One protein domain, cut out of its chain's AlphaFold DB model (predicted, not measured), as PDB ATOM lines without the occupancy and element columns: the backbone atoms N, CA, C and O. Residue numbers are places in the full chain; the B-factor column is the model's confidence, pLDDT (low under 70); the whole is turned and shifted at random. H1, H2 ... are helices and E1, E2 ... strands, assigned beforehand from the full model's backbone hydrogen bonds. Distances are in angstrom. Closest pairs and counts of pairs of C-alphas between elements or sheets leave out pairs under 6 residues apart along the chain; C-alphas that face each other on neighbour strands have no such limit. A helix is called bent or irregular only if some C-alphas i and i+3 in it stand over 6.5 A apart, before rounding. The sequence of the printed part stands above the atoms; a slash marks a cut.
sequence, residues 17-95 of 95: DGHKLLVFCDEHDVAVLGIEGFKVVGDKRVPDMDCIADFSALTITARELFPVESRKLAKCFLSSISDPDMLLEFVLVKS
ATOM      1  N   ASP A  17      36.219 -28.980 119.439       97.38
ATOM      2  CA  ASP A  17      37.195 -28.185 120.180       97.38
ATOM      3  C   ASP A  17      36.704 -26.746 120.384       97.38
ATOM      4  O   ASP A  17      36.979 -26.156 121.427       97.38
ATOM      5  N   GLY A  18      35.881 -26.218 119.475       97.31
ATOM      6  CA  GLY A  18      35.172 -24.951 119.644       97.31
ATOM      7  C   GLY A  18      34.194 -24.992 120.821       97.31
ATOM      8  O   GLY A  18      34.173 -24.079 121.644       97.31
ATOM      9  N   HIS A  19      33.441 -26.083 120.990       96.75
ATOM     10  CA  HIS A  19      32.598 -26.254 122.177       96.75
ATOM     11  C   HIS A  19      33.418 -26.308 123.471       96.75
ATOM     12  O   HIS A  19      33.024 -25.688 124.461       96.75
ATOM     13  N   LYS A  20      34.572 -26.991 123.470       97.19
ATOM     14  CA  LYS A  20      35.488 -26.989 124.624       97.19
ATOM     15  C   LYS A  20      36.004 -25.579 124.910       97.19
ATOM     16  O   LYS A  20      36.007 -25.182 126.073       97.19
ATOM     17  N   LEU A  21      36.375 -24.816 123.875       97.62
ATOM     18  CA  LEU A  21      36.781 -23.409 123.987       97.62
ATOM     19  C   LEU A  21      35.724 -22.575 124.695       97.62
ATOM     20  O   LEU A  21      36.048 -21.873 125.647       97.62
ATOM     21  N   LEU A  22      34.455 -22.716 124.315       97.19
ATOM     22  CA  LEU A  22      33.368 -21.974 124.953       97.19
ATOM     23  C   LEU A  22      33.122 -22.367 126.415       97.19
ATOM     24  O   LEU A  22      32.651 -21.526 127.177       97.19
ATOM     25  N   VAL A  23      33.423 -23.605 126.822       96.44
ATOM     26  CA  VAL A  23      33.399 -24.007 128.244       96.44
ATOM     27  C   VAL A  23      34.536 -23.330 129.003       96.44
ATOM     28  O   VAL A  23      34.297 -22.707 130.031       96.44
ATOM     29  N   PHE A  24      35.751 -23.357 128.458       96.00
ATOM     30  CA  PHE A  24      36.897 -22.676 129.064       96.00
ATOM     31  C   PHE A  24      36.683 -21.162 129.170       96.00
ATOM     32  O   PHE A  24      36.976 -20.561 130.198       96.00
ATOM     33  N   CYS A  25      36.123 -20.527 128.139       96.19
ATOM     34  CA  CYS A  25      35.779 -19.109 128.197       96.19
ATOM     35  C   CYS A  25      34.781 -18.798 129.321       96.19
ATOM     36  O   CYS A  25      34.848 -17.722 129.908       96.19
ATOM     37  N   ASP A  26      33.879 -19.730 129.634       94.69
ATOM     38  CA  ASP A  26      32.912 -19.593 130.724       94.69
ATOM     39  C   ASP A  26      33.583 -19.644 132.100       94.69
ATOM     40  O   ASP A  26      33.304 -18.809 132.955       94.69
ATOM     41  N   GLU A  27      34.527 -20.567 132.286       95.25
ATOM     42  CA  GLU A  27      35.292 -20.736 133.530       95.25
ATOM     43  C   GLU A  27      36.265 -19.576 133.805       95.25
ATOM     44  O   GLU A  27      36.622 -19.321 134.956       95.25
ATOM     45  N   HIS A  28      36.695 -18.869 132.756       94.81
ATOM     46  CA  HIS A  28      37.725 -17.826 132.819       94.81
ATOM     47  C   HIS A  28      37.214 -16.404 132.537       94.81
ATOM     48  O   HIS A  28      38.024 -15.490 132.378       94.81
ATOM     49  N   ASP A  29      35.895 -16.224 132.467       93.88
ATOM     50  CA  ASP A  29      35.212 -14.959 132.161       93.88
ATOM     51  C   ASP A  29      35.711 -14.241 130.890       93.88
ATOM     52  O   ASP A  29      35.847 -13.018 130.799       93.88
ATOM     53  N   VAL A  30      35.980 -15.033 129.857       96.81
ATOM     54  CA  VAL A  30      36.351 -14.539 128.530       96.81
ATOM     55  C   VAL A  30      35.084 -14.412 127.687       96.81
ATOM     56  O   VAL A  30      34.276 -15.340 127.609       96.81
ATOM     57  N   ALA A  31      34.890 -13.256 127.063       97.25
ATOM     58  CA  ALA A  31      33.791 -12.998 126.146       97.25
ATOM     59  C   ALA A  31      34.164 -13.382 124.707       97.25
ATOM     60  O   ALA A  31      35.343 -13.411 124.335       97.25
ATOM     61  N   VAL A  32      33.148 -13.633 123.881       98.12
ATOM     62  CA  VAL A  32      33.315 -13.904 122.446       98.12
ATOM     63  C   VAL A  32      32.807 -12.700 121.665       98.12
ATOM     64  O   VAL A  32      31.632 -12.360 121.744       98.12
ATOM     65  N   LEU A  33      33.675 -12.041 120.905       98.00
ATOM     66  CA  LEU A  33      33.281 -10.907 120.068       98.00
ATOM     67  C   LEU A  33      32.764 -11.355 118.703       98.00
ATOM     68  O   LEU A  33      31.866 -10.725 118.154       98.00
ATOM     69  N   GLY A  34      33.303 -12.450 118.178       98.12
ATOM     70  CA  GLY A  34      32.895 -12.992 116.893       98.12
ATOM     71  C   GLY A  34      33.484 -14.367 116.626       98.12
ATOM     72  O   GLY A  34      34.403 -14.817 117.320       98.12
ATOM     73  N   ILE A  35      32.908 -15.037 115.635       98.44
ATOM     74  CA  ILE A  35      33.305 -16.361 115.165       98.44
ATOM     75  C   ILE A  35      33.272 -16.337 113.644       98.44
ATOM     76  O   ILE A  35      32.283 -15.905 113.055       98.44
ATOM     77  N   GLU A  36      34.328 -16.837 113.017       98.06
ATOM     78  CA  GLU A  36      34.396 -16.990 111.568       98.06
ATOM     79  C   GLU A  36      34.665 -18.455 111.213       98.06
ATOM     80  O   GLU A  36      35.568 -19.087 111.769       98.06
ATOM     81  N   GLY A  37      33.867 -19.001 110.300       97.69
ATOM     82  CA  GLY A  37      33.953 -20.369 109.809       97.69
ATOM     83  C   GLY A  37      34.669 -20.470 108.470       97.69
ATOM     84  O   GLY A  37      34.527 -19.625 107.586       97.69
ATOM     85  N   PHE A  38      35.463 -21.526 108.319       96.38
ATOM     86  CA  PHE A  38      36.297 -21.767 107.156       96.38
ATOM     87  C   PHE A  38      36.306 -23.228 106.751       96.38
ATOM     88  O   PHE A  38      36.419 -24.133 107.581       96.38
ATOM     89  N   LYS A  39      36.348 -23.431 105.438       94.94
ATOM     90  CA  LYS A  39      36.669 -24.712 104.815       94.94
ATOM     91  C   LYS A  39      38.106 -24.700 104.327       94.94
ATOM     92  O   LYS A  39      38.620 -23.677 103.868       94.94
ATOM     93  N   VAL A  40      38.756 -25.854 104.401       90.44
ATOM     94  CA  VAL A  40      40.086 -26.048 103.822       90.44
ATOM     95  C   VAL A  40      39.921 -26.762 102.489       90.44
ATOM     96  O   VAL A  40      39.564 -27.935 102.444       90.44
ATOM     97  N   VAL A  41      40.187 -26.047 101.399       92.00
ATOM     98  CA  VAL A  41      40.149 -26.597 100.041       92.00
ATOM     99  C   VAL A  41      41.573 -26.588  99.501       92.00
ATOM    100  O   VAL A  41      42.103 -25.547  99.109       92.00
ATOM    101  N   GLY A  42      42.221 -27.755  99.533       89.56
ATOM    102  CA  GLY A  42      43.649 -27.881  99.236       89.56
ATOM    103  C   GLY A  42      44.506 -27.188 100.298       89.56
ATOM    104  O   GLY A  42      44.426 -27.512 101.482       89.56
ATOM    105  N   ASP A  43      45.323 -26.227  99.875       88.06
ATOM    106  CA  ASP A  43      46.171 -25.395 100.735       88.06
ATOM    107  C   ASP A  43      45.544 -24.029 101.056       88.06
ATOM    108  O   ASP A  43      46.205 -23.158 101.623       88.06
ATOM    109  N   LYS A  44      44.264 -23.831 100.716       91.69
ATOM    110  CA  LYS A  44      43.563 -22.560 100.907       91.69
ATOM    111  C   LYS A  44      42.507 -22.660 101.993       91.69
ATOM    112  O   LYS A  44      41.731 -23.612 102.054       91.69
ATOM    113  N   ARG A  45      42.459 -21.608 102.804       92.81
ATOM    114  CA  ARG A  45      41.394 -21.321 103.761       92.81
ATOM    115  C   ARG A  45      40.327 -20.492 103.045       92.81
ATOM    116  O   ARG A  45      40.624 -19.391 102.587       92.81
ATOM    117  N   VAL A  46      39.119 -21.031 102.919       95.00
ATOM    118  CA  VAL A  46      37.984 -20.378 102.252       95.00
ATOM    119  C   VAL A  46      36.938 -20.028 103.312       95.00
ATOM    120  O   VAL A  46      36.461 -20.954 103.970       95.00
ATOM    121  N   PRO A  47      36.606 -18.741 103.522       94.81
ATOM    122  CA  PRO A  47      35.567 -18.352 104.470       94.81
ATOM    123  C   PRO A  47      34.199 -18.834 103.993       94.81
ATOM    124  O   PRO A  47      33.885 -18.760 102.802       94.81
ATOM    125  N   ASP A  48      33.392 -19.308 104.933       95.31
ATOM    126  CA  ASP A  48      31.990 -19.636 104.710       95.31
ATOM    127  C   ASP A  48      31.133 -18.507 105.294       95.31
ATOM    128  O   ASP A  48      31.076 -18.323 106.509       95.31
ATOM    129  N   MET A  49      30.506 -17.717 104.416       92.69
ATOM    130  CA  MET A  49      29.759 -16.513 104.805       92.69
ATOM    131  C   MET A  49      28.522 -16.823 105.653       92.69
ATOM    132  O   MET A  49      28.094 -15.963 106.421       92.69
ATOM    133  N   ASP A  50      27.978 -18.039 105.550       93.25
ATOM    134  CA  ASP A  50      26.859 -18.489 106.382       93.25
ATOM    135  C   ASP A  50      27.334 -18.921 107.780       93.25
ATOM    136  O   ASP A  50      26.533 -19.083 108.701       93.25
ATOM    137  N   CYS A  51      28.649 -19.066 107.961       96.38
ATOM    138  CA  CYS A  51      29.295 -19.426 109.216       96.38
ATOM    139  C   CYS A  51      30.097 -18.254 109.803       96.38
ATOM    140  O   CYS A  51      31.166 -18.461 110.374       96.38
ATOM    141  N   ILE A  52      29.563 -17.033 109.730       97.31
ATOM    142  CA  ILE A  52      30.123 -15.856 110.409       97.31
ATOM    143  C   ILE A  52      29.111 -15.320 111.423       97.31
ATOM    144  O   ILE A  52      27.949 -15.086 111.095       97.31
ATOM    145  N   ALA A  53      29.565 -15.089 112.653       97.81
ATOM    146  CA  ALA A  53      28.776 -14.467 113.707       97.81
ATOM    147  C   ALA A  53      29.528 -13.283 114.319       97.81
ATOM    148  O   ALA A  53      30.681 -13.414 114.728       97.81
ATOM    149  N   ASP A  54      28.842 -12.147 114.424       97.12
ATOM    150  CA  ASP A  54      29.324 -10.938 115.088       97.12
ATOM    151  C   ASP A  54      28.458 -10.650 116.322       97.12
ATOM    152  O   ASP A  54      27.233 -10.520 116.236       97.12
ATOM    153  N   PHE A  55      29.106 -10.559 117.480       96.94
ATOM    154  CA  PHE A  55      28.482 -10.280 118.770       96.94
ATOM    155  C   PHE A  55      28.853  -8.894 119.310       96.94
ATOM    156  O   PHE A  55      28.479  -8.554 120.433       96.94
ATOM    157  N   SER A  56      29.553  -8.064 118.533       94.88
ATOM    158  CA  SER A  56      30.020  -6.734 118.943       94.88
ATOM    159  C   SER A  56      28.899  -5.818 119.430       94.88
ATOM    160  O   SER A  56      29.077  -5.097 120.413       94.88
ATOM    161  N   ALA A  57      27.707  -5.904 118.835       95.94
ATOM    162  CA  ALA A  57      26.539  -5.132 119.260       95.94
ATOM    163  C   ALA A  57      26.139  -5.394 120.728       95.94
ATOM    164  O   ALA A  57      25.610  -4.496 121.393       95.94
ATOM    165  N   LEU A  58      26.434  -6.586 121.267       95.50
ATOM    166  CA  LEU A  58      26.134  -6.938 122.658       95.50
ATOM    167  C   LEU A  58      26.942  -6.122 123.670       95.50
ATOM    168  O   LEU A  58      26.474  -5.920 124.790       95.50
ATOM    169  N   THR A  59      28.107  -5.593 123.283       92.44
ATOM    170  CA  THR A  59      28.897  -4.703 124.153       92.44
ATOM    171  C   THR A  59      28.102  -3.459 124.563       92.44
ATOM    172  O   THR A  59      28.269  -2.940 125.666       92.44
ATOM    173  N   ILE A  60      27.172  -3.021 123.708       93.62
ATOM    174  CA  ILE A  60      26.305  -1.865 123.943       93.62
ATOM    175  C   ILE A  60      24.968  -2.304 124.548       93.62
ATOM    176  O   ILE A  60      24.477  -1.668 125.485       93.62
ATOM    177  N   THR A  61      24.357  -3.364 124.009       94.50
ATOM    178  CA  THR A  61      22.986  -3.756 124.376       94.50
ATOM    179  C   THR A  61      22.912  -4.575 125.663       94.50
ATOM    180  O   THR A  61      21.986  -4.366 126.444       94.50
ATOM    181  N   ALA A  62      23.884  -5.455 125.920       91.38
ATOM    182  CA  ALA A  62      23.931  -6.314 127.108       91.38
ATOM    183  C   ALA A  62      24.829  -5.754 128.227       91.38
ATOM    184  O   ALA A  62      24.651  -6.120 129.387       91.38
ATOM    185  N   ARG A  63      25.751  -4.831 127.908       90.81
ATOM    186  CA  ARG A  63      26.634  -4.146 128.876       90.81
ATOM    187  C   ARG A  63      27.368  -5.141 129.784       90.81
ATOM    188  O   ARG A  63      28.144  -5.942 129.287       90.81
ATOM    189  N   GLU A  64      27.106  -5.128 131.090       92.50
ATOM    190  CA  GLU A  64      27.728  -6.026 132.077       92.50
ATOM    191  C   GLU A  64      27.396  -7.507 131.831       92.50
ATOM    192  O   GLU A  64      28.152  -8.386 132.229       92.50
ATOM    193  N   LEU A  65      26.297  -7.797 131.126       94.75
ATOM    194  CA  LEU A  65      25.913  -9.159 130.742       94.75
ATOM    195  C   LEU A  65      26.551  -9.614 129.423       94.75
ATOM    196  O   LEU A  65      26.351 -10.760 129.020       94.75
ATOM    197  N   PHE A  66      27.318  -8.751 128.746       95.25
ATOM    198  CA  PHE A  66      27.972  -9.073 127.477       95.25
ATOM    199  C   PHE A  66      28.764 -10.391 127.509       95.25
ATOM    200  O   PHE A  66      28.563 -11.203 126.599       95.25
ATOM    201  N   PRO A  67      29.610 -10.674 128.520       95.62
ATOM    202  CA  PRO A  67      30.387 -11.912 128.527       95.62
ATOM    203  C   PRO A  67      29.496 -13.157 128.539       95.62
ATOM    204  O   PRO A  67      29.715 -14.094 127.775       95.62
ATOM    205  N   VAL A  68      28.429 -13.137 129.339       96.31
ATOM    206  CA  VAL A  68      27.497 -14.264 129.472       96.31
ATOM    207  C   VAL A  68      26.657 -14.442 128.205       96.31
ATOM    208  O   VAL A  68      26.568 -15.549 127.668       96.31
ATOM    209  N   GLU A  69      26.062 -13.361 127.696       97.25
ATOM    210  CA  GLU A  69      25.190 -13.426 126.519       97.25
ATOM    211  C   GLU A  69      25.970 -13.772 125.246       97.25
ATOM    212  O   GLU A  69      25.506 -14.589 124.449       97.25
ATOM    213  N   SER A  70      27.187 -13.245 125.080       98.00
ATOM    214  CA  SER A  70      28.032 -13.595 123.930       98.00
ATOM    215  C   SER A  70      28.397 -15.078 123.910       98.00
ATOM    216  O   SER A  70      28.223 -15.734 122.883       98.00
ATOM    217  N   ARG A  71      28.811 -15.661 125.046       97.75
ATOM    218  CA  ARG A  71      29.103 -17.104 125.140       97.75
ATOM    219  C   ARG A  71      27.866 -17.960 124.880       97.75
ATOM    220  O   ARG A  71      27.967 -19.010 124.246       97.75
ATOM    221  N   LYS A  72      26.694 -17.530 125.350       97.62
ATOM    222  CA  LYS A  72      25.426 -18.229 125.107       97.62
ATOM    223  C   LYS A  72      25.062 -18.235 123.622       97.62
ATOM    224  O   LYS A  72      24.789 -19.305 123.081       97.62
ATOM    225  N   LEU A  73      25.101 -17.080 122.956       98.06
ATOM    226  CA  LEU A  73      24.817 -16.995 121.520       98.06
ATOM    227  C   LEU A  73      25.873 -17.722 120.685       98.06
ATOM    228  O   LEU A  73      25.510 -18.412 119.738       98.06
ATOM    229  N   ALA A  74      27.147 -17.666 121.079       98.25
ATOM    230  CA  ALA A  74      28.216 -18.451 120.467       98.25
ATOM    231  C   ALA A  74      27.935 -19.962 120.537       98.25
ATOM    232  O   ALA A  74      28.058 -20.654 119.528       98.25
ATOM    233  N   LYS A  75      27.498 -20.480 121.697       97.81
ATOM    234  CA  LYS A  75      27.116 -21.898 121.850       97.81
ATOM    235  C   LYS A  75      25.962 -22.259 120.907       97.81
ATOM    236  O   LYS A  75      26.042 -23.279 120.228       97.81
ATOM    237  N   CYS A  76      24.927 -21.416 120.825       97.69
ATOM    238  CA  CYS A  76      23.805 -21.616 119.901       97.69
ATOM    239  C   CYS A  76      24.245 -21.589 118.431       97.69
ATOM    240  O   CYS A  76      23.801 -22.426 117.649       97.69
ATOM    241  N   PHE A  77      25.126 -20.656 118.067       97.94
ATOM    242  CA  PHE A  77      25.668 -20.532 116.720       97.94
ATOM    243  C   PHE A  77      26.456 -21.784 116.311       97.94
ATOM    244  O   PHE A  77      26.149 -22.372 115.277       97.94
ATOM    245  N   LEU A  78      27.373 -22.270 117.157       97.50
ATOM    246  CA  LEU A  78      28.102 -23.522 116.910       97.50
ATOM    247  C   LEU A  78      27.159 -24.708 116.680       97.50
ATOM    248  O   LEU A  78      27.369 -25.484 115.755       97.50
ATOM    249  N   SER A  79      26.095 -24.827 117.481       95.88
ATOM    250  CA  SER A  79      25.105 -25.901 117.328       95.88
ATOM    251  C   SER A  79      24.253 -25.792 116.059       95.88
ATOM    252  O   SER A  79      23.573 -26.756 115.715       95.88
ATOM    253  N   SER A  80      24.262 -24.646 115.375       96.31
ATOM    254  CA  SER A  80      23.564 -24.465 114.097       96.31
ATOM    255  C   SER A  80      24.396 -24.897 112.884       96.31
ATOM    256  O   SER A  80      23.832 -25.141 111.817       96.31
ATOM    257  N   ILE A  81      25.717 -25.041 113.044       96.81
ATOM    258  CA  ILE A  81      26.625 -25.474 111.980       96.81
ATOM    259  C   ILE A  81      26.532 -26.995 111.835       96.81
ATOM    260  O   ILE A  81      26.840 -27.743 112.760       96.81
ATOM    261  N   SER A  82      26.110 -27.458 110.659       94.06
ATOM    262  CA  SER A  82      25.950 -28.887 110.356       94.06
ATOM    263  C   SER A  82      27.167 -29.521 109.684       94.06
ATOM    264  O   SER A  82      27.254 -30.748 109.634       94.06
ATOM    265  N   ASP A  83      28.094 -28.713 109.165       95.19
ATOM    266  CA  ASP A  83      29.294 -29.186 108.474       95.19
ATOM    267  C   ASP A  83      30.371 -29.621 109.491       95.19
ATOM    268  O   ASP A  83      30.927 -28.768 110.192       95.19
ATOM    269  N   PRO A  84      30.685 -30.928 109.599       91.50
ATOM    270  CA  PRO A  84      31.635 -31.433 110.586       91.50
ATOM    271  C   PRO A  84      33.092 -31.049 110.286       91.50
ATOM    272  O   PRO A  84      33.916 -31.079 111.201       91.50
ATOM    273  N   ASP A  85      33.406 -30.680 109.040       93.94
ATOM    274  CA  ASP A  85      34.758 -30.309 108.609       93.94
ATOM    275  C   ASP A  85      35.022 -28.799 108.753       93.94
ATOM    276  O   ASP A  85      36.111 -28.312 108.427       93.94
ATOM    277  N   MET A  86      34.040 -28.045 109.261       96.69
ATOM    278  CA  MET A  86      34.168 -26.617 109.523       96.69
ATOM    279  C   MET A  86      35.253 -26.342 110.571       96.69
ATOM    280  O   MET A  86      35.237 -26.890 111.678       96.69
ATOM    281  N   LEU A  87      36.166 -25.430 110.240       97.56
ATOM    282  CA  LEU A  87      37.127 -24.860 111.178       97.56
ATOM    283  C   LEU A  87      36.716 -23.441 111.548       97.56
ATOM    284  O   LEU A  87      36.351 -22.649 110.687       97.56
ATOM    285  N   LEU A  88      36.830 -23.111 112.824       98.25
ATOM    286  CA  LEU A  88      36.379 -21.863 113.411       98.25
ATOM    287  C   LEU A  88      37.566 -21.074 113.958       98.25
ATOM    288  O   LEU A  88      38.404 -21.620 114.682       98.25
ATOM    289  N   GLU A  89      37.610 -19.787 113.646       97.94
ATOM    290  CA  GLU A  89      38.413 -18.795 114.357       97.94
ATOM    291  C   GLU A  89      37.517 -18.043 115.340       97.94
ATOM    292  O   GLU A  89      36.381 -17.699 115.015       97.94
ATOM    293  N   PHE A  90      38.030 -17.787 116.543       98.00
ATOM    294  CA  PHE A  90      37.316 -17.061 117.588       98.00
ATOM    295  C   PHE A  90      38.029 -15.753 117.895       98.00
ATOM    296  O   PHE A  90      39.220 -15.748 118.209       98.00
ATOM    297  N   VAL A  91      37.273 -14.658 117.907       97.56
ATOM    298  CA  VAL A  91      37.743 -13.381 118.441       97.56
ATOM    299  C   VAL A  91      37.332 -13.312 119.904       97.56
ATOM    300  O   VAL A  91      36.154 -13.156 120.229       97.56
ATOM    301  N   LEU A  92      38.307 -13.471 120.793       96.88
ATOM    302  CA  LEU A  92      38.097 -13.512 122.238       96.88
ATOM    303  C   LEU A  92      38.527 -12.198 122.887       96.88
ATOM    304  O   LEU A  92      39.550 -11.618 122.521       96.88
ATOM    305  N   VAL A  93      37.774 -11.758 123.890       94.69
ATOM    306  CA  VAL A  93      38.079 -10.552 124.668       94.69
ATOM    307  C   VAL A  93      38.033 -10.885 126.143       94.69
ATOM    308  O   VAL A  93      37.120 -11.563 126.612       94.69
ATOM    309  N   LYS A  94      39.037 -10.416 126.878       87.69
ATOM    310  CA  LYS A  94      39.036 -10.532 128.329       87.69
ATOM    311  C   LYS A  94      38.106  -9.463 128.901       87.69
ATOM    312  O   LYS A  94      38.279  -8.290 128.563       87.69
ATOM    313  N   SER A  95      37.142  -9.904 129.702       71.25
ATOM    314  CA  SER A  95      36.182  -9.043 130.399       71.25
ATOM    315  C   SER A  95      36.802  -8.419 131.645       71.25
ATOM    316  O   SER A  95      37.755  -9.021 132.203       71.25
TER     317      SER A  95
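This is residues 17 to 95 of the 95 residues of an uncharacterized protein of Pseudomonas fulva (UniProt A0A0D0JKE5). A strongly twisted sheet of three antiparallel strands has two helices, H1 and H3, side by side over one of its faces, both running along the strands, while the other face has no named helix on it. The turn of the hairpin E1 and E2 makes one end of the long axis, and the short helix H2 with the first residues of H3 lies at the other end. The printed part has 79 residues with three named helices and three named strands, in the order H1, E1, E2, H2, H3, E3; the sheet's order is E2, E1, E3, all antiparallel. The class is mixed, helices and strands. The whole is compact, with a radius of gyration of the C-alphas of 12.9 A, and its outline is elongated, spanning 42 by 23 by 20 A.

The sheet's longest strand is E1, residues 30 to 41, which measures 31.2 A from first to last C-alpha and begins with C-alpha 30 at (36.351, -14.539, 128.530). E2, residues 44 to 54, measures 23.2 A. E3, residues 87 to 94, measures 22.4 A and ends with C-alpha 94 at (39.036, -10.532, 128.329). E1 bends by 68 degrees at residue 33, and E2 bends by 76 degrees at residue 50. H1, residues 17 to 27, measures 15.4 A and begins with C-alpha 17 at (37.195, -28.185, 120.180). H2 has four residues, 58 to 61. H3, residues 63 to 80, is the longest helix, 25.3 A from first to last C-alpha. It is irregular, with C-alphas 64 and 67 7.4 A apart, and it has a kink of 31 degrees near residue 70.

E1 is the inner strand of the sheet, and E2 and E3 are its edge strands. E1 and E3 are antiparallel, with 161 degrees between their directions; N 33 and O 91 are 2.8 A apart and N 89 and O 36 are 2.9 A apart, both within hydrogen-bond range. E1 and E2 form an antiparallel hairpin at 144 degrees, with N 37 and O 51 at 2.8 A and N 46 and O 39 at 2.9 A, again within hydrogen-bond range. E2, H2 with H3, and E3 make a split strand-helix-strand unit, two strands running the same way with helices between them along the chain and E1 between them in the sheet; its crossover is right-handed. H3 is on the sheet at a height of 8.0 A; it lies over E1 and runs along the strands, at 2 degrees to E1 on the local plane. It is only just not over E2, on which 2 of its C-alphas fall. The closest C-alphas of E1 and H3 are those of Ala 31 and Pro 67, 4.3 A apart. H1 is on the same face as H3, at a height of 9.5 A over the sheet, and with the sheet it makes two layers, a helix layer on one face of a sheet. It lies over E1 and E3 and runs along the strands, at 7 degrees to E3 on the local plane. H1 and H3 touch, opposite ways at a shallow tilt of 21 degrees; their closest C-alphas are those of Leu 22 and Arg 71, 6.5 A apart. H2 is not on the sheet and is apart from H1, E1 and E3. It touches H3, which meets it with residues 66 to 70 alone; the closest C-alphas are those of Thr 59 and Phe 66, 5.6 A apart. In H1 every O i to N i+4 pair is within hydrogen-bond range, in H3 12 of 14 are, and H2 is too short for such a pair.

The two C-alphas farthest apart are those of Gly 42 and Glu 64, 42.5 A. The printed part runs from residue 17 to residue 95, the chain's last residue, and has no cut. The link from H3 to E3 is short, with 6 residues; the other links are tight, and there is no long link. The mean pLDDT of the printed part is 95.3, and no printed residue is under 70.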